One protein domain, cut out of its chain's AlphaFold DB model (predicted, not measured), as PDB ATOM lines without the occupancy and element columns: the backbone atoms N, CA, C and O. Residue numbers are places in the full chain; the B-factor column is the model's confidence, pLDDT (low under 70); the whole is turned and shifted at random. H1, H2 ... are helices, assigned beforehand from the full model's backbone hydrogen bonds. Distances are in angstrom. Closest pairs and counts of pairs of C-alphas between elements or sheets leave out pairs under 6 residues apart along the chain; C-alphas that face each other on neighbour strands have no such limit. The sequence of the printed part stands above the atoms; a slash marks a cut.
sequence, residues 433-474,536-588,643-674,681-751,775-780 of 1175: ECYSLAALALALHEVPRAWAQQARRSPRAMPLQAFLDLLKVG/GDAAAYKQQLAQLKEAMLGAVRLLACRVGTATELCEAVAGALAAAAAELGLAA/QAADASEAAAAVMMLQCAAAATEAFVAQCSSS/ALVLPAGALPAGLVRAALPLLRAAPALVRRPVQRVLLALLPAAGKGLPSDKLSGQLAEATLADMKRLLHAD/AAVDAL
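What this domain is: This is residues 433 to 474, 536 to 588, 643 to 674, 681 to 751 and 775 to 780 of the 1175 residues of an uncharacterized protein of Tetradesmus obliquus (UniProt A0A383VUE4). Six helices, H1, H3, H4, H5, H6 and H7, make an up-and-down bundle round the long H5, with H1, H3, H4 and H7 packed on it and H6 set over H4 and H7. H8 folds back along H7 on the side away from H5, and the short H2 and H9 lie at the borders. The printed part has 204 residues with nine named helices, H1 to H9 in chain order, and no named strand; the class is all helix. It is compact, with a radius of gyration of the C-alphas of 17.5 A, and only just elongated, spanning 59 by 39 by 31 A.

Where its parts are: H1, residues 433 to 457, starts with C-alpha 433 at (-67.417, -46.757, 88.198), runs 35.4 A and has a kink of 36 degrees near residue 441. H2 is residues 464 to 472. H3, residues 536 to 560, measures 36.4 A, and H4, residues 566 to 583, 25.7 A. H5, residues 643 to 673, is the longest at 44.8 A. H6 is residues 691 to 703; H7, residues 706 to 724, has a kink of 27 degrees near residue 718. H8 is residues 731 to 750, 28.6 A long, and H9, residues 775 to 780, ends with C-alpha 780 at (-67.579, -22.598, 111.530).

How they stand to each other: H5 is the hub, touching five helices. H1 touches it, closest at the C-alphas of Pro 448 and Ala 652, 4.8 A, opposite ways. H4 touches it at a shallow tilt of 11 degrees, closest C-alphas Ala 580 and Ala 653, 4.6 A. H3 touches it with residues 552 to 560 alone, closest C-alphas Arg 557 and Ala 663, 4.8 A. H7 touches residues 654 to 668 of H5 alone, closest C-alphas Ala 661 and Val 715, 4.7 A. H2 and H5 only just touch, with 3 pairs of C-alphas within 8 A. H6 touches H4, closest C-alphas Ala 574 and Leu 693, 4.3 A. H6 and H7 form a helical hairpin, as do H7 and H8, whose closest C-alphas, Gly 724 and Ala 737, are 6.8 A apart. H9 is close to but not clearly touching H6 and H8. Every O i to N i+4 pair is within hydrogen-bond range in H2, H3, H4, H5, H8 and H9, against 17 of 21 in H1, 7 of 9 in H6 and 11 of 15 in H7.

The domain as a whole: The two farthest C-alphas, Gly 536 and Asp 730, are 60.1 A apart. Four cuts leave C-alpha gaps of 24.1 A from 474 to 536, 24.1 A from 588 to 643, 11.0 A from 674 to 681 and 18.1 A from 751 to 775. Of the links printed whole, none is long. The model's pLDDT is under 70 for 46 residues, among them 725 to 751 and 775 to 780.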
ATOM      1  N   GLU A 433     -67.639 -47.630  87.033       91.31
ATOM      2  CA  GLU A 433     -67.417 -46.757  88.198       91.31
ATOM      3  C   GLU A 433     -66.219 -45.814  88.014       91.31
ATOM      4  O   GLU A 433     -66.272 -44.664  88.452       91.31
ATOM      5  N   CYS A 434     -65.194 -46.238  87.269       92.88
ATOM      6  CA  CYS A 434     -64.028 -45.423  86.919       92.88
ATOM      7  C   CYS A 434     -64.353 -44.180  86.063       92.88
ATOM      8  O   CYS A 434     -63.566 -43.235  86.045       92.88
ATOM      9  N   TYR A 435     -65.507 -44.143  85.387       94.56
ATOM     10  CA  TYR A 435     -65.976 -42.981  84.625       94.56
ATOM     11  C   TYR A 435     -67.059 -42.169  85.353       94.56
ATOM     12  O   TYR A 435     -67.401 -41.082  84.885       94.56
ATOM     13  N   SER A 436     -67.578 -42.646  86.491       92.62
ATOM     14  CA  SER A 436     -68.679 -42.008  87.236       92.62
ATOM     15  C   SER A 436     -68.386 -40.548  87.609       92.62
ATOM     16  O   SER A 436     -69.199 -39.662  87.342       92.62
ATOM     17  N   LEU A 437     -67.193 -40.274  88.146       94.25
ATOM     18  CA  LEU A 437     -66.756 -38.938  88.550       94.25
ATOM     19  C   LEU A 437     -66.627 -37.986  87.356       94.25
ATOM     20  O   LEU A 437     -67.162 -36.878  87.381       94.25
ATOM     21  N   ALA A 438     -65.949 -38.425  86.293       95.31
ATOM     22  CA  ALA A 438     -65.797 -37.640  85.069       95.31
ATOM     23  C   ALA A 438     -67.163 -37.360  84.416       95.31
ATOM     24  O   ALA A 438     -67.397 -36.271  83.884       95.31
ATOM     25  N   ALA A 439     -68.083 -38.323  84.494       95.06
ATOM     26  CA  ALA A 439     -69.436 -38.186  83.987       95.06
ATOM     27  C   ALA A 439     -70.259 -37.188  84.807       95.06
ATOM     28  O   ALA A 439     -70.887 -36.304  84.219       95.06
ATOM     29  N   LEU A 440     -70.209 -37.270  86.139       95.00
ATOM     30  CA  LEU A 440     -70.868 -36.318  87.030       95.00
ATOM     31  C   LEU A 440     -70.322 -34.898  86.837       95.00
ATOM     32  O   LEU A 440     -71.108 -33.968  86.673       95.00
ATOM     33  N   ALA A 441     -68.999 -34.724  86.794       95.12
ATOM     34  CA  ALA A 441     -68.371 -33.422  86.565       95.12
ATOM     35  C   ALA A 441     -68.822 -32.795  85.232       95.12
ATOM     36  O   ALA A 441     -69.147 -31.607  85.180       95.12
ATOM     37  N   LEU A 442     -68.927 -33.599  84.166       95.50
ATOM     38  CA  LEU A 442     -69.442 -33.135  82.879       95.50
ATOM     39  C   LEU A 442     -70.946 -32.807  82.923       95.50
ATOM     40  O   LEU A 442     -71.357 -31.813  82.326       95.50
ATOM     41  N   ALA A 443     -71.765 -33.581  83.646       95.00
ATOM     42  CA  ALA A 443     -73.184 -33.262  83.842       95.00
ATOM     43  C   ALA A 443     -73.369 -31.939  84.589       95.00
ATOM     44  O   ALA A 443     -74.148 -31.098  84.147       95.00
ATOM     45  N   LEU A 444     -72.623 -31.722  85.677       93.06
ATOM     46  CA  LEU A 444     -72.665 -30.476  86.447       93.06
ATOM     47  C   LEU A 444     -72.311 -29.243  85.595       93.06
ATOM     48  O   LEU A 444     -72.788 -28.153  85.899       93.06
ATOM     49  N   HIS A 445     -71.540 -29.407  84.513       93.88
ATOM     50  CA  HIS A 445     -71.200 -28.335  83.574       93.88
ATOM     51  C   HIS A 445     -72.210 -28.177  82.420       93.88
ATOM     52  O   HIS A 445     -72.712 -27.080  82.167       93.88
ATOM     53  N   GLU A 446     -72.538 -29.258  81.703       94.62
ATOM     54  CA  GLU A 446     -73.338 -29.176  80.471       94.62
ATOM     55  C   GLU A 446     -74.854 -29.140  80.714       94.62
ATOM     56  O   GLU A 446     -75.575 -28.513  79.938       94.62
ATOM     57  N   VAL A 447     -75.362 -29.737  81.798       92.81
ATOM     58  CA  VAL A 447     -76.805 -29.728  82.109       92.81
ATOM     59  C   VAL A 447     -77.333 -28.305  82.378       92.81
ATOM     60  O   VAL A 447     -78.322 -27.912  81.748       92.81
ATOM     61  N   PRO A 448     -76.683 -27.467  83.213       92.31
ATOM     62  CA  PRO A 448     -77.100 -26.075  83.400       92.31
ATOM     63  C   PRO A 448     -76.957 -25.229  82.131       92.31
ATOM     64  O   PRO A 448     -77.740 -24.307  81.893       92.31
ATOM     65  N   ARG A 449     -75.984 -25.565  81.278       93.19
ATOM     66  CA  ARG A 449     -75.768 -24.908  79.987       93.19
ATOM     67  C   ARG A 449     -76.882 -25.231  78.988       93.19
ATOM     68  O   ARG A 449     -77.364 -24.323  78.311       93.19
ATOM     69  N   ALA A 450     -77.327 -26.487  78.930       92.69
ATOM     70  CA  ALA A 450     -78.500 -26.907  78.165       92.69
ATOM     71  C   ALA A 450     -79.761 -26.169  78.639       92.69
ATOM     72  O   ALA A 450     -80.480 -25.583  77.828       92.69
ATOM     73  N   TRP A 451     -79.971 -26.099  79.959       91.56
ATOM     74  CA  TRP A 451     -81.079 -25.356  80.564       91.56
ATOM     75  C   TRP A 451     -81.101 -23.886  80.136       91.56
ATOM     76  O   TRP A 451     -82.111 -23.389  79.632       91.56
ATOM     77  N   ALA A 452     -79.968 -23.196  80.275       90.50
ATOM     78  CA  ALA A 452     -79.835 -21.793  79.910       90.50
ATOM     79  C   ALA A 452     -80.074 -21.541  78.413       90.50
ATOM     80  O   ALA A 452     -80.681 -20.537  78.044       90.50
ATOM     81  N   GLN A 453     -79.651 -22.456  77.536       91.25
ATOM     82  CA  GLN A 453     -79.906 -22.335  76.100       91.25
ATOM     83  C   GLN A 453     -81.373 -22.553  75.728       91.25
ATOM     84  O   GLN A 453     -81.884 -21.823  74.879       91.25
ATOM     85  N   GLN A 454     -82.069 -23.487  76.381       90.75
ATOM     86  CA  GLN A 454     -83.516 -23.629  76.210       90.75
ATOM     87  C   GLN A 454     -84.258 -22.400  76.764       90.75
ATOM     88  O   GLN A 454     -85.156 -21.879  76.111       90.75
ATOM     89  N   ALA A 455     -83.819 -21.836  77.896       87.12
ATOM     90  CA  ALA A 455     -84.359 -20.578  78.419       87.12
ATOM     91  C   ALA A 455     -84.209 -19.409  77.420       87.12
ATOM     92  O   ALA A 455     -85.193 -18.724  77.143       87.12
ATOM     93  N   ARG A 456     -83.024 -19.235  76.801       88.12
ATOM     94  CA  ARG A 456     -82.782 -18.234  75.732       88.12
ATOM     95  C   ARG A 456     -83.681 -18.419  74.504       88.12
ATOM     96  O   ARG A 456     -83.889 -17.462  73.764       88.12
ATOM     97  N   ARG A 457     -84.158 -19.640  74.245       85.69
ATOM     98  CA  ARG A 457     -84.957 -19.986  73.061       85.69
ATOM     99  C   ARG A 457     -86.445 -19.675  73.193       85.69
ATOM    100  O   ARG A 457     -87.120 -19.722  72.172       85.69
ATOM    101  N   SER A 458     -86.964 -19.341  74.380       78.62
ATOM    102  CA  SER A 458     -88.367 -18.926  74.545       78.62
ATOM    103  C   SER A 458     -88.577 -17.543  73.901       78.62
ATOM    104  O   SER A 458     -88.153 -16.547  74.487       78.62
ATOM    105  N   PRO A 459     -89.191 -17.413  72.704       56.38
ATOM    106  CA  PRO A 459     -88.935 -16.227  71.882       56.38
ATOM    107  C   PRO A 459     -89.660 -14.955  72.331       56.38
ATOM    108  O   PRO A 459     -89.369 -13.897  71.776       56.38
ATOM    109  N   ARG A 460     -90.660 -15.045  73.233       61.78
ATOM    110  CA  ARG A 460     -91.569 -13.910  73.513       61.78
ATOM    111  C   ARG A 460     -92.432 -13.911  74.785       61.78
ATOM    112  O   ARG A 460     -93.005 -12.863  75.057       61.78
ATOM    113  N   ALA A 461     -92.584 -15.011  75.539       51.62
ATOM    114  CA  ALA A 461     -93.758 -15.143  76.429       51.62
ATOM    115  C   ALA A 461     -93.539 -15.640  77.875       51.62
ATOM    116  O   ALA A 461     -94.521 -15.750  78.608       51.62
ATOM    117  N   MET A 462     -92.309 -15.903  78.340       66.75
ATOM    118  CA  MET A 462     -92.082 -16.133  79.776       66.75
ATOM    119  C   MET A 462     -91.529 -14.860  80.435       66.75
ATOM    120  O   MET A 462     -90.348 -14.563  80.256       66.75
ATOM    121  N   PRO A 463     -92.338 -14.088  81.194       74.44
ATOM    122  CA  PRO A 463     -91.804 -12.972  81.967       74.44
ATOM    123  C   PRO A 463     -90.770 -13.501  82.965       74.44
ATOM    124  O   PRO A 463     -90.958 -14.582  83.529       74.44
ATOM    125  N   LEU A 464     -89.707 -12.727  83.211       73.44
ATOM    126  CA  LEU A 464     -88.578 -13.123  84.067       73.44
ATOM    127  C   LEU A 464     -89.045 -13.709  85.410       73.44
ATOM    128  O   LEU A 464     -88.509 -14.714  85.863       73.44
ATOM    129  N   GLN A 465     -90.106 -13.150  85.998       75.31
ATOM    130  CA  GLN A 465     -90.704 -13.667  87.226       75.31
ATOM    131  C   GLN A 465     -91.229 -15.106  87.094       75.31
ATOM    132  O   GLN A 465     -90.903 -15.935  87.933       75.31
ATOM    133  N   ALA A 466     -91.972 -15.445  86.034       77.38
ATOM    134  CA  ALA A 466     -92.500 -16.799  85.836       77.38
ATOM    135  C   ALA A 466     -91.385 -17.836  85.608       77.38
ATOM    136  O   ALA A 466     -91.547 -19.006  85.964       77.38
ATOM    137  N   PHE A 467     -90.254 -17.395  85.048       74.25
ATOM    138  CA  PHE A 467     -89.040 -18.193  84.913       74.25
ATOM    139  C   PHE A 467     -88.335 -18.392  86.269       74.25
ATOM    140  O   PHE A 467     -88.022 -19.521  86.650       74.25
ATOM    141  N   LEU A 468     -88.164 -17.317  87.049       78.50
ATOM    142  CA  LEU A 468     -87.636 -17.382  88.418       78.50
ATOM    143  C   LEU A 468     -88.523 -18.247  89.327       78.50
ATOM    144  O   LEU A 468     -88.007 -19.006  90.140       78.50
ATOM    145  N   ASP A 469     -89.845 -18.187  89.176       81.62
ATOM    146  CA  ASP A 469     -90.790 -19.017  89.925       81.62
ATOM    147  C   ASP A 469     -90.633 -20.507  89.597       81.62
ATOM    148  O   ASP A 469     -90.743 -21.340  90.493       81.62
ATOM    149  N   LEU A 470     -90.288 -20.857  88.352       79.31
ATOM    150  CA  LEU A 470     -89.990 -22.237  87.952       79.31
ATOM    151  C   LEU A 470     -88.663 -22.748  88.553       79.31
ATOM    152  O   LEU A 470     -88.543 -23.920  88.926       79.31
ATOM    153  N   LEU A 471     -87.686 -21.856  88.750       76.56
ATOM    154  CA  LEU A 471     -86.474 -22.158  89.519       76.56
ATOM    155  C   LEU A 471     -86.762 -22.324  91.023       76.56
ATOM    156  O   LEU A 471     -86.157 -23.201  91.640       76.56
ATOM    157  N   LYS A 472     -87.702 -21.552  91.597       78.19
ATOM    158  CA  LYS A 472     -88.099 -21.620  93.022       78.19
ATOM    159  C   LYS A 472     -88.832 -22.904  93.418       78.19
ATOM    160  O   LYS A 472     -88.821 -23.226  94.605       78.19
ATOM    161  N   VAL A 473     -89.475 -23.617  92.482       57.62
ATOM    162  CA  VAL A 473     -90.191 -24.871  92.785       57.62
ATOM    163  C   VAL A 473     -89.220 -25.867  93.428       57.62
ATOM    164  O   VAL A 473     -88.288 -26.345  92.774       57.62
ATOM    165  N   GLY A 474     -89.421 -26.115  94.725       56.16
ATOM    166  CA  GLY A 474     -88.733 -27.158  95.483       56.16
ATOM    167  C   GLY A 474     -89.244 -28.552  95.108       56.16
ATOM    168  O   GLY A 474     -90.184 -28.646  94.320       56.16
ATOM    169  N   GLY A 536    -102.067 -20.832  75.960       83.69
ATOM    170  CA  GLY A 536    -101.995 -22.292  75.906       83.69
ATOM    171  C   GLY A 536    -100.566 -22.771  75.655       83.69
ATOM    172  O   GLY A 536    -100.031 -23.556  76.440       83.69
ATOM    173  N   ASP A 537     -99.913 -22.207  74.640       83.31
ATOM    174  CA  ASP A 537     -98.530 -22.516  74.278       83.31
ATOM    175  C   ASP A 537     -97.548 -22.147  75.400       83.31
ATOM    176  O   ASP A 537     -96.661 -22.933  75.735       83.31
ATOM    177  N   ALA A 538     -97.728 -20.994  76.055       84.12
ATOM    178  CA  ALA A 538     -96.902 -20.589  77.193       84.12
ATOM    179  C   ALA A 538     -97.059 -21.525  78.409       84.12
ATOM    180  O   ALA A 538     -96.072 -21.821  79.090       84.12
ATOM    181  N   ALA A 539     -98.271 -22.021  78.680       87.00
ATOM    182  CA  ALA A 539     -98.520 -22.993  79.745       87.00
ATOM    183  C   ALA A 539     -97.906 -24.367  79.418       87.00
ATOM    184  O   ALA A 539     -97.212 -24.941  80.261       87.00
ATOM    185  N   ALA A 540     -98.080 -24.851  78.184       86.31
ATOM    186  CA  ALA A 540     -97.474 -26.092  77.705       86.31
ATOM    187  C   ALA A 540     -95.936 -26.022  77.733       86.31
ATOM    188  O   ALA A 540     -95.283 -26.939  78.233       86.31
ATOM    189  N   TYR A 541     -95.350 -24.906  77.291       86.38
ATOM    190  CA  TYR A 541     -93.909 -24.654  77.369       86.38
ATOM    191  C   TYR A 541     -93.413 -24.635  78.822       86.38
ATOM    192  O   TYR A 541     -92.392 -25.244  79.134       86.38
ATOM    193  N   LYS A 542     -94.151 -23.997  79.745       87.25
ATOM    194  CA  LYS A 542     -93.822 -24.001  81.180       87.25
ATOM    195  C   LYS A 542     -93.832 -25.419  81.766       87.25
ATOM    196  O   LYS A 542     -92.935 -25.760  82.535       87.25
ATOM    197  N   GLN A 543     -94.804 -26.250  81.390       89.38
ATOM    198  CA  GLN A 543     -94.876 -27.648  81.821       89.38
ATOM    199  C   GLN A 543     -93.716 -28.484  81.260       89.38
ATOM    200  O   GLN A 543     -93.070 -29.207  82.014       89.38
ATOM    201  N   GLN A 544     -93.405 -28.346  79.968       87.12
ATOM    202  CA  GLN A 544     -92.267 -29.023  79.332       87.12
ATOM    203  C   GLN A 544     -90.927 -28.586  79.947       87.12
ATOM    204  O   GLN A 544     -90.046 -29.413  80.167       87.12
ATOM    205  N   LEU A 545     -90.780 -27.304  80.298       87.25
ATOM    206  CA  LEU A 545     -89.593 -26.778  80.974       87.25
ATOM    207  C   LEU A 545     -89.469 -27.338  82.407       87.25
ATOM    208  O   LEU A 545     -88.376 -27.693  82.835       87.25
ATOM    209  N   ALA A 546     -90.576 -27.509  83.135       88.12
ATOM    210  CA  ALA A 546     -90.562 -28.196  84.431       88.12
ATOM    211  C   ALA A 546     -90.204 -29.694  84.303       88.12
ATOM    212  O   ALA A 546     -89.404 -30.199  85.085       88.12
ATOM    213  N   GLN A 547     -90.721 -30.391  83.285       87.69
ATOM    214  CA  GLN A 547     -90.350 -31.783  82.989       87.69
ATOM    215  C   GLN A 547     -88.861 -31.919  82.638       87.69
ATOM    216  O   GLN A 547     -88.197 -32.839  83.114       87.69
ATOM    217  N   LEU A 548     -88.317 -30.974  81.862       87.62
ATOM    218  CA  LEU A 548     -86.889 -30.892  81.561       87.62
ATOM    219  C   LEU A 548     -86.058 -30.740  82.847       87.62
ATOM    220  O   LEU A 548     -85.058 -31.437  82.997       87.62
ATOM    221  N   LYS A 549     -86.490 -29.891  83.792       90.12
ATOM    222  CA  LYS A 549     -85.815 -29.684  85.087       90.12
ATOM    223  C   LYS A 549     -85.718 -30.985  85.883       90.12
ATOM    224  O   LYS A 549     -84.635 -31.336  86.342       90.12
ATOM    225  N   GLU A 550     -86.823 -31.714  86.022       89.81
ATOM    226  CA  GLU A 550     -86.827 -32.972  86.776       89.81
ATOM    227  C   GLU A 550     -86.031 -34.077  86.068       89.81
ATOM    228  O   GLU A 550     -85.290 -34.804  86.727       89.81
ATOM    229  N   ALA A 551     -86.072 -34.157  84.732       83.25
ATOM    230  CA  ALA A 551     -85.217 -35.074  83.973       83.25
ATOM    231  C   ALA A 551     -83.717 -34.766  84.175       83.25
ATOM    232  O   ALA A 551     -82.916 -35.676  84.389       83.25
ATOM    233  N   MET A 552     -83.343 -33.483  84.168       86.62
ATOM    234  CA  MET A 552     -81.983 -33.009  84.441       86.62
ATOM    235  C   MET A 552     -81.514 -33.344  85.862       86.62
ATOM    236  O   MET A 552     -80.424 -33.887  86.040       86.62
ATOM    237  N   LEU A 553     -82.330 -33.045  86.877       90.94
ATOM    238  CA  LEU A 553     -81.994 -33.342  88.271       90.94
ATOM    239  C   LEU A 553     -81.954 -34.857  88.519       90.94
ATOM    240  O   LEU A 553     -81.044 -35.333  89.191       90.94
ATOM    241  N   GLY A 554     -82.873 -35.628  87.931       88.50
ATOM    242  CA  GLY A 554     -82.857 -37.092  87.958       88.50
ATOM    243  C   GLY A 554     -81.570 -37.681  87.375       88.50
ATOM    244  O   GLY A 554     -80.951 -38.534  88.010       88.50
ATOM    245  N   ALA A 555     -81.107 -37.173  86.227       85.44
ATOM    246  CA  ALA A 555     -79.844 -37.585  85.613       85.44
ATOM    247  C   ALA A 555     -78.641 -37.369  86.546       85.44
ATOM    248  O   ALA A 555     -77.832 -38.274  86.755       85.44
ATOM    249  N   VAL A 556     -78.550 -36.180  87.149       93.38
ATOM    250  CA  VAL A 556     -77.465 -35.816  88.072       93.38
ATOM    251  C   VAL A 556     -77.508 -36.651  89.357       93.38
ATOM    252  O   VAL A 556     -76.460 -37.095  89.824       93.38
ATOM    253  N   ARG A 557     -78.703 -36.928  89.901       93.50
ATOM    254  CA  ARG A 557     -78.890 -37.815  91.064       93.50
ATOM    255  C   ARG A 557     -78.393 -39.237  90.778       93.50
ATOM    256  O   ARG A 557     -77.631 -39.774  91.575       93.50
ATOM    257  N   LEU A 558     -78.772 -39.822  89.636       89.94
ATOM    258  CA  LEU A 558     -78.348 -41.173  89.242       89.94
ATOM    259  C   LEU A 558     -76.823 -41.297  89.108       89.94
ATOM    260  O   LEU A 558     -76.254 -42.292  89.546       89.94
ATOM    261  N   LEU A 559     -76.161 -40.281  88.548       91.44
ATOM    262  CA  LEU A 559     -74.699 -40.232  88.426       91.44
ATOM    263  C   LEU A 559     -74.001 -40.078  89.780       91.44
ATOM    264  O   LEU A 559     -73.006 -40.752  90.039       91.44
ATOM    265  N   ALA A 560     -74.526 -39.216  90.655       92.88
ATOM    266  CA  ALA A 560     -73.975 -39.020  91.992       92.88
ATOM    267  C   ALA A 560     -74.034 -40.302  92.837       92.88
ATOM    268  O   ALA A 560     -73.089 -40.587  93.566       92.88
ATOM    269  N   CYS A 561     -75.072 -41.126  92.649       93.06
ATOM    270  CA  CYS A 561     -75.179 -42.453  93.261       93.06
ATOM    271  C   CYS A 561     -74.177 -43.504  92.728       93.06
ATOM    272  O   CYS A 561     -74.250 -44.672  93.116       93.06
ATOM    273  N   ARG A 562     -73.271 -43.151  91.805       91.44
ATOM    274  CA  ARG A 562     -72.214 -44.054  91.312       91.44
ATOM    275  C   ARG A 562     -70.795 -43.582  91.631       91.44
ATOM    276  O   ARG A 562     -69.852 -44.288  91.290       91.44
ATOM    277  N   VAL A 563     -70.630 -42.425  92.279       92.44
ATOM    278  CA  VAL A 563     -69.313 -41.931  92.711       92.44
ATOM    279  C   VAL A 563     -68.851 -42.727  93.933       92.44
ATOM    280  O   VAL A 563     -69.573 -42.813  94.925       92.44
ATOM    281  N   GLY A 564     -67.651 -43.308  93.867       88.31
ATOM    282  CA  GLY A 564     -67.153 -44.230  94.892       88.31
ATOM    283  C   GLY A 564     -66.837 -43.574  96.240       88.31
ATOM    284  O   GLY A 564     -66.984 -44.216  97.282       88.31
ATOM    285  N   THR A 565     -66.420 -42.300  96.249       90.00
ATOM    286  CA  THR A 565     -66.005 -41.605  97.478       90.00
ATOM    287  C   THR A 565     -66.648 -40.230  97.675       90.00
ATOM    288  O   THR A 565     -66.896 -39.466  96.740       90.00
ATOM    289  N   ALA A 566     -66.849 -39.860  98.944       88.19
ATOM    290  CA  ALA A 566     -67.353 -38.537  99.318       88.19
ATOM    291  C   ALA A 566     -66.388 -37.400  98.926       88.19
ATOM    292  O   ALA A 566     -66.826 -36.277  98.676       88.19
ATOM    293  N   THR A 567     -65.082 -37.680  98.863       88.81
ATOM    294  CA  THR A 567     -64.037 -36.732  98.450       88.81
ATOM    295  C   THR A 567     -64.166 -36.341  96.984       88.81
ATOM    296  O   THR A 567     -64.230 -35.152  96.686       88.81
ATOM    297  N   GLU A 568     -64.298 -37.320  96.090       91.06
ATOM    298  CA  GLU A 568     -64.467 -37.097  94.649       91.06
ATOM    299  C   GLU A 568     -65.744 -36.297  94.352       91.06
ATOM    300  O   GLU A 568     -65.719 -35.326  93.591       91.06
ATOM    301  N   LEU A 569     -66.853 -36.638  95.022       91.38
ATOM    302  CA  LEU A 569     -68.094 -35.869  94.933       91.38
ATOM    303  C   LEU A 569     -67.891 -34.417  95.387       91.38
ATOM    304  O   LEU A 569     -68.324 -33.494  94.698       91.38
ATOM    305  N   CYS A 570     -67.227 -34.197  96.527       90.31
ATOM    306  CA  CYS A 570     -66.957 -32.850  97.030       90.31
ATOM    307  C   CYS A 570     -66.073 -32.033  96.077       90.31
ATOM    308  O   CYS A 570     -66.280 -30.827  95.968       90.31
ATOM    309  N   GLU A 571     -65.115 -32.651  95.383       92.31
ATOM    310  CA  GLU A 571     -64.269 -31.979  94.389       92.31
ATOM    311  C   GLU A 571     -65.052 -31.601  93.125       92.31
ATOM    312  O   GLU A 571     -64.987 -30.448  92.691       92.31
ATOM    313  N   ALA A 572     -65.867 -32.514  92.583       90.44
ATOM    314  CA  ALA A 572     -66.743 -32.220  91.445       90.44
ATOM    315  C   ALA A 572     -67.760 -31.111  91.774       90.44
ATOM    316  O   ALA A 572     -67.953 -30.176  90.992       90.44
ATOM    317  N   VAL A 573     -68.365 -31.171  92.966       91.31
ATOM    318  CA  VAL A 573     -69.268 -30.130  93.472       91.31
ATOM    319  C   VAL A 573     -68.523 -28.808  93.680       91.31
ATOM    320  O   VAL A 573     -69.029 -27.771  93.261       91.31
ATOM    321  N   ALA A 574     -67.314 -28.807  94.250       91.06
ATOM    322  CA  ALA A 574     -66.509 -27.594  94.418       91.06
ATOM    323  C   ALA A 574     -66.166 -26.927  93.076       91.06
ATOM    324  O   ALA A 574     -66.251 -25.702  92.970       91.06
ATOM    325  N   GLY A 575     -65.841 -27.717  92.047       91.69
ATOM    326  CA  GLY A 575     -65.637 -27.230  90.682       91.69
ATOM    327  C   GLY A 575     -66.887 -26.555  90.111       91.69
ATOM    328  O   GLY A 575     -66.799 -25.447  89.581       91.69
ATOM    329  N   ALA A 576     -68.063 -27.162  90.299       88.31
ATOM    330  CA  ALA A 576     -69.341 -26.576  89.892       88.31
ATOM    331  C   ALA A 576     -69.683 -25.290  90.674       88.31
ATOM    332  O   ALA A 576     -70.100 -24.301  90.078       88.31
ATOM    333  N   LEU A 577     -69.450 -25.247  91.992       88.81
ATOM    334  CA  LEU A 577     -69.621 -24.025  92.790       88.81
ATOM    335  C   LEU A 577     -68.696 -22.896  92.296       88.81
ATOM    336  O   LEU A 577     -69.129 -21.750  92.181       88.81
ATOM    337  N   ALA A 578     -67.437 -23.210  91.974       91.31
ATOM    338  CA  ALA A 578     -66.475 -22.236  91.466       91.31
ATOM    339  C   ALA A 578     -66.860 -21.706  90.072       91.31
ATOM    340  O   ALA A 578     -66.781 -20.500  89.838       91.31
ATOM    341  N   ALA A 579     -67.337 -22.576  89.175       88.00
ATOM    342  CA  ALA A 579     -67.855 -22.181  87.867       88.00
ATOM    343  C   ALA A 579     -69.106 -21.290  87.993       88.00
ATOM    344  O   ALA A 579     -69.153 -20.215  87.398       88.00
ATOM    345  N   ALA A 580     -70.069 -21.656  88.848       86.75
ATOM    346  CA  ALA A 580     -71.244 -20.827  89.125       86.75
ATOM    347  C   ALA A 580     -70.871 -19.453  89.716       86.75
ATOM    348  O   ALA A 580     -71.485 -18.444  89.372       86.75
ATOM    349  N   ALA A 581     -69.848 -19.385  90.576       88.06
ATOM    350  CA  ALA A 581     -69.336 -18.117  91.096       88.06
ATOM    351  C   ALA A 581     -68.674 -17.257  90.004       88.06
ATOM    352  O   ALA A 581     -68.821 -16.035  90.032       88.06
ATOM    353  N   ALA A 582     -67.984 -17.867  89.035       90.19
ATOM    354  CA  ALA A 582     -67.403 -17.159  87.896       90.19
ATOM    355  C   ALA A 582     -68.480 -16.591  86.951       90.19
ATOM    356  O   ALA A 582     -68.437 -15.401  86.648       90.19
ATOM    357  N   GLU A 583     -69.483 -17.393  86.575       85.25
ATOM    358  CA  GLU A 583     -70.625 -16.970  85.741       85.25
ATOM    359  C   GLU A 583     -71.444 -15.835  86.389       85.25
ATOM    360  O   GLU A 583     -71.930 -14.935  85.709       85.25
ATOM    361  N   LEU A 584     -71.553 -15.813  87.724       84.94
ATOM    362  CA  LEU A 584     -72.204 -14.719  88.461       84.94
ATOM    363  C   LEU A 584     -71.322 -13.466  88.639       84.94
ATOM    364  O   LEU A 584     -71.781 -12.483  89.223       84.94
ATOM    365  N   GLY A 585     -70.064 -13.479  88.183       89.88
ATOM    366  CA  GLY A 585     -69.108 -12.388  88.408       89.88
ATOM    367  C   GLY A 585     -68.656 -12.241  89.868       89.88
ATOM    368  O   GLY A 585     -68.196 -11.175  90.266       89.88
ATOM    369  N   LEU A 586     -68.795 -13.301  90.671       85.06
ATOM    370  CA  LEU A 586     -68.456 -13.365  92.101       85.06
ATOM    371  C   LEU A 586     -67.084 -14.008  92.372       85.06
ATOM    372  O   LEU A 586     -66.698 -14.180  93.531       85.06
ATOM    373  N   ALA A 587     -66.349 -14.391  91.323       76.12
ATOM    374  CA  ALA A 587     -64.993 -14.912  91.445       76.12
ATOM    375  C   ALA A 587     -64.073 -13.884  92.123       76.12
ATOM    376  O   ALA A 587     -64.003 -12.722  91.721       76.12
ATOM    377  N   ALA A 588     -63.352 -14.316  93.159       61.03
ATOM    378  CA  ALA A 588     -62.434 -13.443  93.879       61.03
ATOM    379  C   ALA A 588     -61.305 -12.955  92.945       61.03
ATOM    380  O   ALA A 588     -60.719 -13.784  92.242       61.03
ATOM    381  N   GLN A 643     -80.235  -8.230  77.941       82.62
ATOM    382  CA  GLN A 643     -80.918  -8.559  79.195       82.62
ATOM    383  C   GLN A 643     -81.363 -10.035  79.248       82.62
ATOM    384  O   GLN A 643     -81.277 -10.667  80.299       82.62
ATOM    385  N   ALA A 644     -81.793 -10.606  78.117       79.88
ATOM    386  CA  ALA A 644     -82.113 -12.028  78.001       79.88
ATOM    387  C   ALA A 644     -80.869 -12.935  78.095       79.88
ATOM    388  O   ALA A 644     -80.948 -14.021  78.675       79.88
ATOM    389  N   ALA A 645     -79.717 -12.499  77.569       81.69
ATOM    390  CA  ALA A 645     -78.446 -13.200  77.747       81.69
ATOM    391  C   ALA A 645     -78.020 -13.201  79.227       81.69
ATOM    392  O   ALA A 645     -77.906 -14.285  79.805       81.69
ATOM    393  N   ASP A 646     -77.934 -12.024  79.854       85.25
ATOM    394  CA  ASP A 646     -77.551 -11.841  81.262       85.25
ATOM    395  C   ASP A 646     -78.463 -12.667  82.204       85.25
ATOM    396  O   ASP A 646     -77.998 -13.394  83.086       85.25
ATOM    397  N   ALA A 647     -79.787 -12.633  81.980       83.69
ATOM    398  CA  ALA A 647     -80.756 -13.408  82.762       83.69
ATOM    399  C   ALA A 647     -80.580 -14.930  82.612       83.69
ATOM    400  O   ALA A 647     -80.792 -15.679  83.567       83.69
ATOM    401  N   SER A 648     -80.183 -15.402  81.428       82.56
ATOM    402  CA  SER A 648     -79.947 -16.828  81.182       82.56
ATOM    403  C   SER A 648     -78.611 -17.337  81.740       82.56
ATOM    404  O   SER A 648     -78.514 -18.514  82.075       82.56
ATOM    405  N   GLU A 649     -77.599 -16.477  81.878       85.44
ATOM    406  CA  GLU A 649     -76.333 -16.798  82.560       85.44
ATOM    407  C   GLU A 649     -76.561 -16.926  84.072       85.44
ATOM    408  O   GLU A 649     -76.221 -17.949  84.671       85.44
ATOM    409  N   ALA A 650     -77.309 -15.992  84.670       85.69
ATOM    410  CA  ALA A 650     -77.787 -16.138  86.045       85.69
ATOM    411  C   ALA A 650     -78.633 -17.416  86.242       85.69
ATOM    412  O   ALA A 650     -78.527 -18.087  87.271       85.69
ATOM    413  N   ALA A 651     -79.441 -17.797  85.245       84.69
ATOM    414  CA  ALA A 651     -80.197 -19.047  85.263       84.69
ATOM    415  C   ALA A 651     -79.314 -20.301  85.196       84.69
ATOM    416  O   ALA A 651     -79.600 -21.276  85.894       84.69
ATOM    417  N   ALA A 652     -78.253 -20.277  84.380       86.19
ATOM    418  CA  ALA A 652     -77.258 -21.345  84.306       86.19
ATOM    419  C   ALA A 652     -76.618 -21.558  85.681       86.19
ATOM    420  O   ALA A 652     -76.615 -22.675  86.193       86.19
ATOM    421  N   ALA A 653     -76.168 -20.478  86.325       88.44
ATOM    422  CA  ALA A 653     -75.580 -20.543  87.656       88.44
ATOM    423  C   ALA A 653     -76.563 -21.100  88.700       88.44
ATOM    424  O   ALA A 653     -76.213 -22.021  89.434       88.44
ATOM    425  N   VAL A 654     -77.820 -20.633  88.743       88.62
ATOM    426  CA  VAL A 654     -78.828 -21.185  89.673       88.62
ATOM    427  C   VAL A 654     -79.070 -22.677  89.421       88.62
ATOM    428  O   VAL A 654     -79.108 -23.450  90.379       88.62
ATOM    429  N   MET A 655     -79.191 -23.107  88.160       88.88
ATOM    430  CA  MET A 655     -79.393 -24.521  87.829       88.88
ATOM    431  C   MET A 655     -78.166 -25.374  88.187       88.88
ATOM    432  O   MET A 655     -78.324 -26.469  88.716       88.88
ATOM    433  N   MET A 656     -76.946 -24.859  88.004       87.56
ATOM    434  CA  MET A 656     -75.697 -25.523  88.404       87.56
ATOM    435  C   MET A 656     -75.656 -25.811  89.906       87.56
ATOM    436  O   MET A 656     -75.302 -26.914  90.324       87.56
ATOM    437  N   LEU A 657     -76.114 -24.860  90.723       89.88
ATOM    438  CA  LEU A 657     -76.217 -25.036  92.171       89.88
ATOM    439  C   LEU A 657     -77.346 -25.996  92.575       89.88
ATOM    440  O   LEU A 657     -77.206 -26.719  93.560       89.88
ATOM    441  N   GLN A 658     -78.450 -26.041  91.822       89.62
ATOM    442  CA  GLN A 658     -79.517 -27.029  92.034       89.62
ATOM    443  C   GLN A 658     -79.057 -28.449  91.669       89.62
ATOM    444  O   GLN A 658     -79.327 -29.379  92.428       89.62
ATOM    445  N   CYS A 659     -78.293 -28.617  90.586       86.31
ATOM    446  CA  CYS A 659     -77.645 -29.883  90.238       86.31
ATOM    447  C   CYS A 659     -76.641 -30.321  91.319       86.31
ATOM    448  O   CYS A 659     -76.680 -31.468  91.754       86.31
ATOM    449  N   ALA A 660     -75.796 -29.408  91.810       89.06
ATOM    450  CA  ALA A 660     -74.869 -29.681  92.910       89.06
ATOM    451  C   ALA A 660     -75.594 -30.124  94.197       89.06
ATOM    452  O   ALA A 660     -75.189 -31.101  94.831       89.06
ATOM    453  N   ALA A 661     -76.696 -29.456  94.563       90.62
ATOM    454  CA  ALA A 661     -77.524 -29.851  95.703       90.62
ATOM    455  C   ALA A 661     -78.132 -31.247  95.499       90.62
ATOM    456  O   ALA A 661     -77.980 -32.105  96.362       90.62
ATOM    457  N   ALA A 662     -78.731 -31.509  94.334       89.12
ATOM    458  CA  ALA A 662     -79.360 -32.790  94.022       89.12
ATOM    459  C   ALA A 662     -78.360 -33.963  93.982       89.12
ATOM    460  O   ALA A 662     -78.682 -35.042  94.479       89.12
ATOM    461  N   ALA A 663     -77.149 -33.754  93.451       88.69
ATOM    462  CA  ALA A 663     -76.060 -34.735  93.505       88.69
ATOM    463  C   ALA A 663     -75.707 -35.094  94.957       88.69
ATOM    464  O   ALA A 663     -75.629 -36.264  95.329       88.69
ATOM    465  N   THR A 664     -75.549 -34.065  95.790       89.31
ATOM    466  CA  THR A 664     -75.186 -34.209  97.202       89.31
ATOM    467  C   THR A 664     -76.280 -34.930  97.999       89.31
ATOM    468  O   THR A 664     -75.992 -35.867  98.740       89.31
ATOM    469  N   GLU A 665     -77.543 -34.530  97.818       92.38
ATOM    470  CA  GLU A 665     -78.712 -35.147  98.457       92.38
ATOM    471  C   GLU A 665     -78.839 -36.639  98.091       92.38
ATOM    472  O   GLU A 665     -79.071 -37.466  98.974       92.38
ATOM    473  N   ALA A 666     -78.641 -37.000  96.817       89.69
ATOM    474  CA  ALA A 666     -78.746 -38.383  96.347       89.69
ATOM    475  C   ALA A 666     -77.641 -39.297  96.896       89.69
ATOM    476  O   ALA A 666     -77.939 -40.387  97.383       89.69
ATOM    477  N   PHE A 667     -76.389 -38.832  96.898       89.75
ATOM    478  CA  PHE A 667     -75.271 -39.572  97.486       89.75
ATOM    479  C   PHE A 667     -75.476 -39.821  98.991       89.75
ATOM    480  O   PHE A 667     -75.329 -40.941  99.478       89.75
ATOM    481  N   VAL A 668     -75.912 -38.799  99.737       89.75
ATOM    482  CA  VAL A 668     -76.201 -38.925 101.176       89.75
ATOM    483  C   VAL A 668     -77.369 -39.883 101.435       89.75
ATOM    484  O   VAL A 668     -77.311 -40.677 102.379       89.75
ATOM    485  N   ALA A 669     -78.407 -39.862 100.593       90.62
ATOM    486  CA  ALA A 669     -79.515 -40.812 100.672       90.62
ATOM    487  C   ALA A 669     -79.050 -42.256 100.414       90.62
ATOM    488  O   ALA A 669     -79.378 -43.151 101.196       90.62
ATOM    489  N   GLN A 670     -78.220 -42.481  99.389       89.88
ATOM    490  CA  GLN A 670     -77.647 -43.795  99.088       89.88
ATOM    491  C   GLN A 670     -76.840 -44.341 100.272       89.88
ATOM    492  O   GLN A 670     -77.135 -45.437 100.751       89.88
ATOM    493  N   CYS A 671     -75.897 -43.559 100.809       86.12
ATOM    494  CA  CYS A 671     -75.086 -43.947 101.968       86.12
ATOM    495  C   CYS A 671     -75.890 -44.112 103.270       86.12
ATOM    496  O   CYS A 671     -75.390 -44.703 104.225       86.12
ATOM    497  N   SER A 672     -77.120 -43.593 103.329       87.31
ATOM    498  CA  SER A 672     -78.050 -43.828 104.444       87.31
ATOM    499  C   SER A 672     -78.886 -45.103 104.260       87.31
ATOM    500  O   SER A 672     -79.359 -45.667 105.243       87.31
ATOM    501  N   SER A 673     -79.071 -45.559 103.016       85.81
ATOM    502  CA  SER A 673     -79.878 -46.737 102.658       85.81
ATOM    503  C   SER A 673     -79.111 -48.066 102.702       85.81
ATOM    504  O   SER A 673     -79.717 -49.124 102.863       85.81
ATOM    505  N   SER A 674     -77.779 -48.035 102.594       76.25
ATOM    506  CA  SER A 674     -76.921 -49.224 102.608       76.25
ATOM    507  C   SER A 674     -76.716 -49.779 104.026       76.25
ATOM    508  O   SER A 674     -75.666 -49.625 104.647       76.25
ATOM    509  N   ALA A 681     -67.214 -45.834 102.185       55.91
ATOM    510  CA  ALA A 681     -66.735 -45.073 103.328       55.91
ATOM    511  C   ALA A 681     -67.174 -43.601 103.231       55.91
ATOM    512  O   ALA A 681     -66.446 -42.745 102.730       55.91
ATOM    513  N   LEU A 682     -68.345 -43.288 103.799       63.81
ATOM    514  CA  LEU A 682     -68.831 -41.933 104.089       63.81
ATOM    515  C   LEU A 682     -68.045 -41.317 105.267       63.81
ATOM    516  O   LEU A 682     -68.599 -40.688 106.167       63.81
ATOM    517  N   VAL A 683     -66.735 -41.548 105.274       67.06
ATOM    518  CA  VAL A 683     -65.762 -41.007 106.207       67.06
ATOM    519  C   VAL A 683     -64.903 -40.070 105.377       67.06
ATOM    520  O   VAL A 683     -63.949 -40.490 104.726       67.06
ATOM    521  N   LEU A 684     -65.269 -38.785 105.369       72.25
ATOM    522  CA  LEU A 684     -64.381 -37.756 104.839       72.25
ATOM    523  C   LEU A 684     -63.056 -37.837 105.619       72.25
ATOM    524  O   LEU A 684     -63.093 -37.809 106.856       72.25
ATOM    525  N   PRO A 685     -61.894 -37.960 104.950       65.69
ATOM    526  CA  PRO A 685     -60.620 -38.081 105.642       65.69
ATOM    527  C   PRO A 685     -60.408 -36.864 106.554       65.69
ATOM    528  O   PRO A 685     -60.519 -35.719 106.123       65.69
ATOM    529  N   ALA A 686     -60.130 -37.138 107.832       64.00
ATOM    530  CA  ALA A 686     -60.010 -36.166 108.926       64.00
ATOM    531  C   ALA A 686     -61.289 -35.392 109.341       64.00
ATOM    532  O   ALA A 686     -61.177 -34.413 110.078       64.00
ATOM    533  N   GLY A 687     -62.492 -35.807 108.919       67.81
ATOM    534  CA  GLY A 687     -63.761 -35.230 109.407       67.81
ATOM    535  C   GLY A 687     -64.014 -33.769 109.012       67.81
ATOM    536  O   GLY A 687     -64.906 -33.121 109.556       67.81
ATOM    537  N   ALA A 688     -63.237 -33.238 108.067       75.00
ATOM    538  CA  ALA A 688     -63.341 -31.869 107.581       75.00
ATOM    539  C   ALA A 688     -63.915 -31.828 106.157       75.00
ATOM    540  O   ALA A 688     -63.634 -32.696 105.329       75.00
ATOM    541  N   LEU A 689     -64.691 -30.785 105.851       81.12
ATOM    542  CA  LEU A 689     -65.079 -30.484 104.471       81.12
ATOM    543  C   LEU A 689     -63.830 -30.082 103.661       81.12
ATOM    544  O   LEU A 689     -63.032 -29.284 104.163       81.12
ATOM    545  N   PRO A 690     -63.659 -30.553 102.410       84.62
ATOM    546  CA  PRO A 690     -62.516 -30.171 101.586       84.62
ATOM    547  C   PRO A 690     -62.393 -28.653 101.429       84.62
ATOM    548  O   PRO A 690     -63.359 -27.961 101.099       84.62
ATOM    549  N   ALA A 691     -61.184 -28.121 101.619       85.12
ATOM    550  CA  ALA A 691     -60.949 -26.677 101.625       85.12
ATOM    551  C   ALA A 691     -61.359 -25.982 100.309       85.12
ATOM    552  O   ALA A 691     -61.782 -24.825 100.329       85.12
ATOM    553  N   GLY A 692     -61.283 -26.691  99.175       86.88
ATOM    554  CA  GLY A 692     -61.774 -26.212  97.879       86.88
ATOM    555  C   GLY A 692     -63.287 -25.968  97.862       86.88
ATOM    556  O   GLY A 692     -63.724 -24.911  97.412       86.88
ATOM    557  N   LEU A 693     -64.076 -26.886  98.433       87.19
ATOM    558  CA  LEU A 693     -65.532 -26.762  98.542       87.19
ATOM    559  C   LEU A 693     -65.918 -25.540  99.378       87.19
ATOM    560  O   LEU A 693     -66.727 -24.722  98.945       87.19
ATOM    561  N   VAL A 694     -65.303 -25.380 100.554       88.50
ATOM    562  CA  VAL A 694     -65.589 -24.239 101.435       88.50
ATOM    563  C   VAL A 694     -65.182 -22.920 100.773       88.50
ATOM    564  O   VAL A 694     -65.950 -21.959 100.791       88.50
ATOM    565  N   ARG A 695     -64.009 -22.878 100.122       89.56
ATOM    566  CA  ARG A 695     -63.526 -21.699  99.382       89.56
ATOM    567  C   ARG A 695     -64.441 -21.320  98.210       89.56
ATOM    568  O   ARG A 695     -64.587 -20.132  97.947       89.56
ATOM    569  N   ALA A 696     -65.062 -22.292  97.540       87.44
ATOM    570  CA  ALA A 696     -66.016 -22.052  96.456       87.44
ATOM    571  C   ALA A 696     -67.422 -21.658  96.960       87.44
ATOM    572  O   ALA A 696     -68.091 -20.834  96.342       87.44
ATOM    573  N   ALA A 697     -67.865 -22.194  98.102       87.94
ATOM    574  CA  ALA A 697     -69.169 -21.882  98.692       87.94
ATOM    575  C   ALA A 697     -69.228 -20.487  99.348       87.94
ATOM    576  O   ALA A 697     -70.259 -19.813  99.281       87.94
ATOM    577  N   LEU A 698     -68.137 -20.035  99.980       88.62
ATOM    578  CA  LEU A 698     -68.114 -18.802 100.781       88.62
ATOM    579  C   LEU A 698     -68.512 -17.521 100.006       88.62
ATOM    580  O   LEU A 698     -69.317 -16.751 100.537       88.62
ATOM    581  N   PRO A 699     -68.016 -17.264  98.773       87.62
ATOM    582  CA  PRO A 699     -68.398 -16.079  98.002       87.62
ATOM    583  C   PRO A 699     -69.879 -16.100  97.612       87.62
ATOM    584  O   PRO A 699     -70.557 -15.080  97.722       87.62
ATOM    585  N   LEU A 700     -70.397 -17.276  97.236       87.12
ATOM    586  CA  LEU A 700     -71.804 -17.471  96.879       87.12
ATOM    587  C   LEU A 700     -72.735 -17.207  98.070       87.12
ATOM    588  O   LEU A 700     -73.752 -16.537  97.914       87.12
ATOM    589  N   LEU A 701     -72.387 -17.678  99.272       88.12
ATOM    590  CA  LEU A 701     -73.189 -17.416 100.474       88.12
ATOM    591  C   LEU A 701     -73.254 -15.922 100.820       88.12
ATOM    592  O   LEU A 701     -74.335 -15.416 101.136       88.12
ATOM    593  N   ARG A 702     -72.108 -15.230 100.751       85.81
ATOM    594  CA  ARG A 702     -71.978 -13.814 101.129       85.81
ATOM    595  C   ARG A 702     -72.635 -12.870 100.122       85.81
ATOM    596  O   ARG A 702     -73.394 -11.997 100.529       85.81
ATOM    597  N   ALA A 703     -72.347 -13.027  98.831       80.81
ATOM    598  CA  ALA A 703     -72.679 -12.022  97.819       80.81
ATOM    599  C   ALA A 703     -73.975 -12.297  97.034       80.81
ATOM    600  O   ALA A 703     -74.468 -11.400  96.352       80.81
ATOM    601  N   ALA A 704     -74.531 -13.512  97.098       81.25
ATOM    602  CA  ALA A 704     -75.642 -13.896  96.232       81.25
ATOM    603  C   ALA A 704     -77.033 -13.815  96.909       81.25
ATOM    604  O   ALA A 704     -77.147 -14.006  98.126       81.25
ATOM    605  N   PRO A 705     -78.113 -13.556  96.136       84.06
ATOM    606  CA  PRO A 705     -79.481 -13.482  96.649       84.06
ATOM    607  C   PRO A 705     -79.991 -14.846  97.129       84.06
ATOM    608  O   PRO A 705     -79.440 -15.894  96.785       84.06
ATOM    609  N   ALA A 706     -81.112 -14.848  97.859       80.75
ATOM    610  CA  ALA A 706     -81.720 -16.051  98.443       80.75
ATOM    611  C   ALA A 706     -81.899 -17.222  97.449       80.75
ATOM    612  O   ALA A 706     -81.690 -18.376  97.817       80.75
ATOM    613  N   LEU A 707     -82.205 -16.934  96.176       80.94
ATOM    614  CA  LEU A 707     -82.345 -17.937  95.108       80.94
ATOM    615  C   LEU A 707     -81.056 -18.747  94.850       80.94
ATOM    616  O   LEU A 707     -81.130 -19.923  94.509       80.94
ATOM    617  N   VAL A 708     -79.893 -18.117  95.027       84.88
ATOM    618  CA  VAL A 708     -78.552 -18.707  94.860       84.88
ATOM    619  C   VAL A 708     -78.052 -19.267  96.198       84.88
ATOM    620  O   VAL A 708     -77.484 -20.357  96.249       84.88
ATOM    621  N   ARG A 709     -78.324 -18.559  97.305       87.88
ATOM    622  CA  ARG A 709     -77.909 -18.942  98.662       87.88
ATOM    623  C   ARG A 709     -78.565 -20.246  99.138       87.88
ATOM    624  O   ARG A 709     -77.861 -21.102  99.669       87.88
ATOM    625  N   ARG A 710     -79.876 -20.433  98.912       87.75
ATOM    626  CA  ARG A 710     -80.628 -21.623  99.367       87.75
ATOM    627  C   ARG A 710     -80.051 -22.946  98.804       87.75
ATOM    628  O   ARG A 710     -79.815 -23.849  99.604       87.75
ATOM    629  N   PRO A 711     -79.759 -23.098  97.491       85.69
ATOM    630  CA  PRO A 711     -79.049 -24.272  96.965       85.69
ATOM    631  C   PRO A 711     -77.679 -24.538  97.611       85.69
ATOM    632  O   PRO A 711     -77.400 -25.673  97.990       85.69
ATOM    633  N   VAL A 712     -76.845 -23.508  97.807       88.00
ATOM    634  CA  VAL A 712     -75.515 -23.661  98.437       88.00
ATOM    635  C   VAL A 712     -75.640 -24.099  99.898       88.00
ATOM    636  O   VAL A 712     -74.900 -24.972 100.350       88.00
ATOM    637  N   GLN A 713     -76.616 -23.556 100.632       90.19
ATOM    638  CA  GLN A 713     -76.933 -24.004 101.989       90.19
ATOM    639  C   GLN A 713     -77.359 -25.480 102.017       90.19
ATOM    640  O   GLN A 713     -76.915 -26.204 102.904       90.19
ATOM    641  N   ARG A 714     -78.149 -25.957 101.040       88.19
ATOM    642  CA  ARG A 714     -78.517 -27.384 100.936       88.19
ATOM    643  C   ARG A 714     -77.314 -28.292 100.685       88.19
ATOM    644  O   ARG A 714     -77.199 -29.299 101.374       88.19
ATOM    645  N   VAL A 715     -76.400 -27.917  99.782       87.94
ATOM    646  CA  VAL A 715     -75.135 -28.654  99.557       87.94
ATOM    647  C   VAL A 715     -74.366 -28.816 100.872       87.94
ATOM    648  O   VAL A 715     -74.019 -29.930 101.261       87.94
ATOM    649  N   LEU A 716     -74.142 -27.716 101.596       89.06
ATOM    650  CA  LEU A 716     -73.398 -27.747 102.858       89.06
ATOM    651  C   LEU A 716     -74.123 -28.564 103.941       89.06
ATOM    652  O   LEU A 716     -73.484 -29.326 104.661       89.06
ATOM    653  N   LEU A 717     -75.451 -28.457 104.032       88.06
ATOM    654  CA  LEU A 717     -76.259 -29.197 105.006       88.06
ATOM    655  C   LEU A 717     -76.361 -30.691 104.733       88.06
ATOM    656  O   LEU A 717     -76.441 -31.461 105.685       88.06
ATOM    657  N   ALA A 718     -76.350 -31.105 103.470       85.69
ATOM    658  CA  ALA A 718     -76.304 -32.516 103.119       85.69
ATOM    659  C   ALA A 718     -74.928 -33.130 103.459       85.69
ATOM    660  O   ALA A 718     -74.868 -34.262 103.933       85.69
ATOM    661  N   LEU A 719     -73.829 -32.373 103.317       84.94
ATOM    662  CA  LEU A 719     -72.473 -32.843 103.652       84.94
ATOM    663  C   LEU A 719     -72.122 -32.766 105.148       84.94
ATOM    664  O   LEU A 719     -71.295 -33.547 105.617       84.94
ATOM    665  N   LEU A 720     -72.741 -31.864 105.916       85.06
ATOM    666  CA  LEU A 720     -72.467 -31.683 107.351       85.06
ATOM    667  C   LEU A 720     -72.583 -32.986 108.183       85.06
ATOM    668  O   LEU A 720     -71.656 -33.270 108.943       85.06
ATOM    669  N   PRO A 721     -73.623 -33.833 108.022       80.88
ATOM    670  CA  PRO A 721     -73.704 -35.139 108.688       80.88
ATOM    671  C   PRO A 721     -72.575 -36.119 108.331       80.88
ATOM    672  O   PRO A 721     -72.213 -36.952 109.162       80.88
ATOM    673  N   ALA A 722     -72.010 -36.035 107.121       75.12
ATOM    674  CA  ALA A 722     -70.876 -36.862 106.704       75.12
ATOM    675  C   ALA A 722     -69.564 -36.387 107.353       75.12
ATOM    676  O   ALA A 722     -68.776 -37.206 107.822       75.12
ATOM    677  N   ALA A 723     -69.357 -35.070 107.449       75.75
ATOM    678  CA  ALA A 723     -68.220 -34.491 108.167       75.75
ATOM    679  C   ALA A 723     -68.286 -34.796 109.678       75.75
ATOM    680  O   ALA A 723     -67.300 -35.234 110.267       75.75
ATOM    681  N   GLY A 724     -69.471 -34.657 110.289       73.69
ATOM    682  CA  GLY A 724     -69.680 -34.875 111.724       73.69
ATOM    683  C   GLY A 724     -69.298 -36.275 112.218       73.69
ATOM    684  O   GLY A 724     -68.760 -36.405 113.314       73.69
ATOM    685  N   LYS A 725     -69.491 -37.319 111.399       69.44
ATOM    686  CA  LYS A 725     -69.094 -38.704 111.727       69.44
ATOM    687  C   LYS A 725     -67.575 -38.932 111.761       69.44
ATOM    688  O   LYS A 725     -67.141 -39.937 112.316       69.44
ATOM    689  N   GLY A 726     -66.781 -38.041 111.164       58.72
ATOM    690  CA  GLY A 726     -65.316 -38.116 111.160       58.72
ATOM    691  C   GLY A 726     -64.635 -37.319 112.278       58.72
ATOM    692  O   GLY A 726     -63.409 -37.361 112.388       58.72
ATOM    693  N   LEU A 727     -65.394 -36.580 113.096       56.12
ATOM    694  CA  LEU A 727     -64.861 -35.884 114.268       56.12
ATOM    695  C   LEU A 727     -64.622 -36.880 115.422       56.12
ATOM    696  O   LEU A 727     -65.408 -37.813 115.593       56.12
ATOM    697  N   PRO A 728     -63.568 -36.693 116.244       53.59
ATOM    698  CA  PRO A 728     -63.375 -37.499 117.446       53.59
ATOM    699  C   PRO A 728     -64.580 -37.357 118.386       53.59
ATOM    700  O   PRO A 728     -65.184 -36.284 118.477       53.59
ATOM    701  N   SER A 729     -64.918 -38.449 119.079       45.16
ATOM    702  CA  SER A 729     -66.187 -38.668 119.792       45.16
ATOM    703  C   SER A 729     -66.352 -37.887 121.106       45.16
ATOM    704  O   SER A 729     -66.920 -38.393 122.077       45.16
ATOM    705  N   ASP A 730     -65.863 -36.652 121.154       50.69
ATOM    706  CA  ASP A 730     -66.120 -35.728 122.247       50.69
ATOM    707  C   ASP A 730     -67.583 -35.277 122.175       50.69
ATOM    708  O   ASP A 730     -68.007 -34.658 121.200       50.69
ATOM    709  N   LYS A 731     -68.375 -35.542 123.223       53.91
ATOM    710  CA  LYS A 731     -69.816 -35.202 123.265       53.91
ATOM    711  C   LYS A 731     -70.112 -33.741 122.884       53.91
ATOM    712  O   LYS A 731     -71.168 -33.453 122.330       53.91
ATOM    713  N   LEU A 732     -69.166 -32.840 123.151       45.75
ATOM    714  CA  LEU A 732     -69.226 -31.412 122.840       45.75
ATOM    715  C   LEU A 732     -69.131 -31.091 121.337       45.75
ATOM    716  O   LEU A 732     -69.811 -30.173 120.886       45.75
ATOM    717  N   SER A 733     -68.334 -31.829 120.551       48.09
ATOM    718  CA  SER A 733     -68.232 -31.602 119.099       48.09
ATOM    719  C   SER A 733     -69.516 -32.045 118.391       48.09
ATOM    720  O   SER A 733     -70.039 -31.312 117.551       48.09
ATOM    721  N   GLY A 734     -70.081 -33.181 118.818       54.69
ATOM    722  CA  GLY A 734     -71.395 -33.663 118.389       54.69
ATOM    723  C   GLY A 734     -72.515 -32.679 118.730       54.69
ATOM    724  O   GLY A 734     -73.253 -32.273 117.839       54.69
ATOM    725  N   GLN A 735     -72.595 -32.215 119.982       55.19
ATOM    726  CA  GLN A 735     -73.604 -31.235 120.410       55.19
ATOM    727  C   GLN A 735     -73.489 -29.893 119.675       55.19
ATOM    728  O   GLN A 735     -74.508 -29.309 119.315       55.19
ATOM    729  N   LEU A 736     -72.273 -29.401 119.409       49.16
ATOM    730  CA  LEU A 736     -72.075 -28.159 118.656       49.16
ATOM    731  C   LEU A 736     -72.485 -28.314 117.181       49.16
ATOM    732  O   LEU A 736     -73.111 -27.412 116.615       49.16
ATOM    733  N   ALA A 737     -72.175 -29.459 116.567       53.47
ATOM    734  CA  ALA A 737     -72.613 -29.791 115.214       53.47
ATOM    735  C   ALA A 737     -74.141 -29.960 115.134       53.47
ATOM    736  O   ALA A 737     -74.760 -29.441 114.211       53.47
ATOM    737  N   GLU A 738     -74.773 -30.614 116.113       58.91
ATOM    738  CA  GLU A 738     -76.235 -30.739 116.190       58.91
ATOM    739  C   GLU A 738     -76.927 -29.389 116.414       58.91
ATOM    740  O   GLU A 738     -77.931 -29.113 115.758       58.91
ATOM    741  N   ALA A 739     -76.384 -28.522 117.276       54.66
ATOM    742  CA  ALA A 739     -76.925 -27.186 117.527       54.66
ATOM    743  C   ALA A 739     -76.829 -26.289 116.281       54.66
ATOM    744  O   ALA A 739     -77.835 -25.735 115.841       54.66
ATOM    745  N   THR A 740     -75.656 -26.218 115.643       54.34
ATOM    746  CA  THR A 740     -75.480 -25.443 114.398       54.34
ATOM    747  C   THR A 740     -76.302 -26.010 113.236       54.34
ATOM    748  O   THR A 740     -76.871 -25.244 112.457       54.34
ATOM    749  N   LEU A 741     -76.467 -27.336 113.154       58.97
ATOM    750  CA  LEU A 741     -77.384 -27.982 112.211       58.97
ATOM    751  C   LEU A 741     -78.855 -27.639 112.508       58.97
ATOM    752  O   LEU A 741     -79.633 -27.443 111.573       58.97
ATOM    753  N   ALA A 742     -79.255 -27.565 113.780       61.19
ATOM    754  CA  ALA A 742     -80.603 -27.178 114.187       61.19
ATOM    755  C   ALA A 742     -80.898 -25.706 113.860       61.19
ATOM    756  O   ALA A 742     -81.966 -25.410 113.325       61.19
ATOM    757  N   ASP A 743     -79.947 -24.801 114.089       54.72
ATOM    758  CA  ASP A 743     -80.104 -23.377 113.780       54.72
ATOM    759  C   ASP A 743     -80.089 -23.096 112.271       54.72
ATOM    760  O   ASP A 743     -80.952 -22.368 111.778       54.72
ATOM    761  N   MET A 744     -79.236 -23.768 111.488       57.00
ATOM    762  CA  MET A 744     -79.333 -23.710 110.022       57.00
ATOM    763  C   MET A 744     -80.667 -24.272 109.495       57.00
ATOM    764  O   MET A 744     -81.222 -23.728 108.538       57.00
ATOM    765  N   LYS A 745     -81.214 -25.332 110.111       59.00
ATOM    766  CA  LYS A 745     -82.550 -25.855 109.766       59.00
ATOM    767  C   LYS A 745     -83.659 -24.854 110.105       59.00
ATOM    768  O   LYS A 745     -84.557 -24.673 109.288       59.00
ATOM    769  N   ARG A 746     -83.593 -24.176 111.258       58.78
ATOM    770  CA  ARG A 746     -84.538 -23.106 111.639       58.78
ATOM    771  C   ARG A 746     -84.527 -21.968 110.614       58.78
ATOM    772  O   ARG A 746     -85.585 -21.636 110.081       58.78
ATOM    773  N   LEU A 747     -83.340 -21.463 110.264       54.41
ATOM    774  CA  LEU A 747     -83.153 -20.392 109.275       54.41
ATOM    775  C   LEU A 747     -83.697 -20.756 107.881       54.41
ATOM    776  O   LEU A 747     -84.212 -19.893 107.178       54.41
ATOM    777  N   LEU A 748     -83.634 -22.029 107.472       54.06
ATOM    778  CA  LEU A 748     -84.209 -22.481 106.196       54.06
ATOM    779  C   LEU A 748     -85.725 -22.711 106.224       54.06
ATOM    780  O   LEU A 748     -86.355 -22.680 105.165       54.06
ATOM    781  N   HIS A 749     -86.313 -22.978 107.392       57.88
ATOM    782  CA  HIS A 749     -87.748 -23.236 107.514       57.88
ATOM    783  C   HIS A 749     -88.582 -21.962 107.692       57.88
ATOM    784  O   HIS A 749     -89.683 -21.911 107.138       57.88
ATOM    785  N   ALA A 750     -88.067 -20.935 108.380       55.22
ATOM    786  CA  ALA A 750     -88.736 -19.633 108.531       55.22
ATOM    787  C   ALA A 750     -89.197 -19.069 107.168       55.22
ATOM    788  O   ALA A 750     -90.377 -18.784 106.944       55.22
ATOM    789  N   ASP A 751     -88.269 -19.107 106.212       47.09
ATOM    790  CA  ASP A 751     -88.308 -18.559 104.851       47.09
ATOM    791  C   ASP A 751     -89.273 -19.299 103.873       47.09
ATOM    792  O   ASP A 751     -89.268 -19.074 102.656       47.09
ATOM    793  N   ALA A 775     -72.803 -15.226 110.099       58.31
ATOM    794  CA  ALA A 775     -71.549 -15.050 110.823       58.31
ATOM    795  C   ALA A 775     -71.142 -16.321 111.586       58.31
ATOM    796  O   ALA A 775     -69.965 -16.681 111.570       58.31
ATOM    797  N   ALA A 776     -72.097 -17.038 112.187       58.41
ATOM    798  CA  ALA A 776     -71.858 -18.324 112.844       58.41
ATOM    799  C   ALA A 776     -71.441 -19.419 111.844       58.41
ATOM    800  O   ALA A 776     -70.455 -20.124 112.073       58.41
ATOM    801  N   VAL A 777     -72.128 -19.523 110.698       57.06
ATOM    802  CA  VAL A 777     -71.758 -20.455 109.616       57.06
ATOM    803  C   VAL A 777     -70.387 -20.106 109.031       57.06
ATOM    804  O   VAL A 777     -69.565 -20.993 108.833       57.06
ATOM    805  N   ASP A 778     -70.094 -18.828 108.797       53.22
ATOM    806  CA  ASP A 778     -68.796 -18.358 108.299       53.22
ATOM    807  C   ASP A 778     -67.669 -18.608 109.321       53.22
ATOM    808  O   ASP A 778     -66.587 -19.053 108.946       53.22
ATOM    809  N   ALA A 779     -67.919 -18.425 110.622       58.88
ATOM    810  CA  ALA A 779     -66.973 -18.784 111.679       58.88
ATOM    811  C   ALA A 779     -66.687 -20.297 111.716       58.88
ATOM    812  O   ALA A 779     -65.524 -20.694 111.804       58.88
ATOM    813  N   LEU A 780     -67.717 -21.140 111.582       60.44
ATOM    814  CA  LEU A 780     -67.579 -22.598 111.530       60.44
ATOM    815  C   LEU A 780     -66.837 -23.056 110.262       60.44
ATOM    816  O   LEU A 780     -65.898 -23.842 110.346       60.44
TER     817      LEU A 780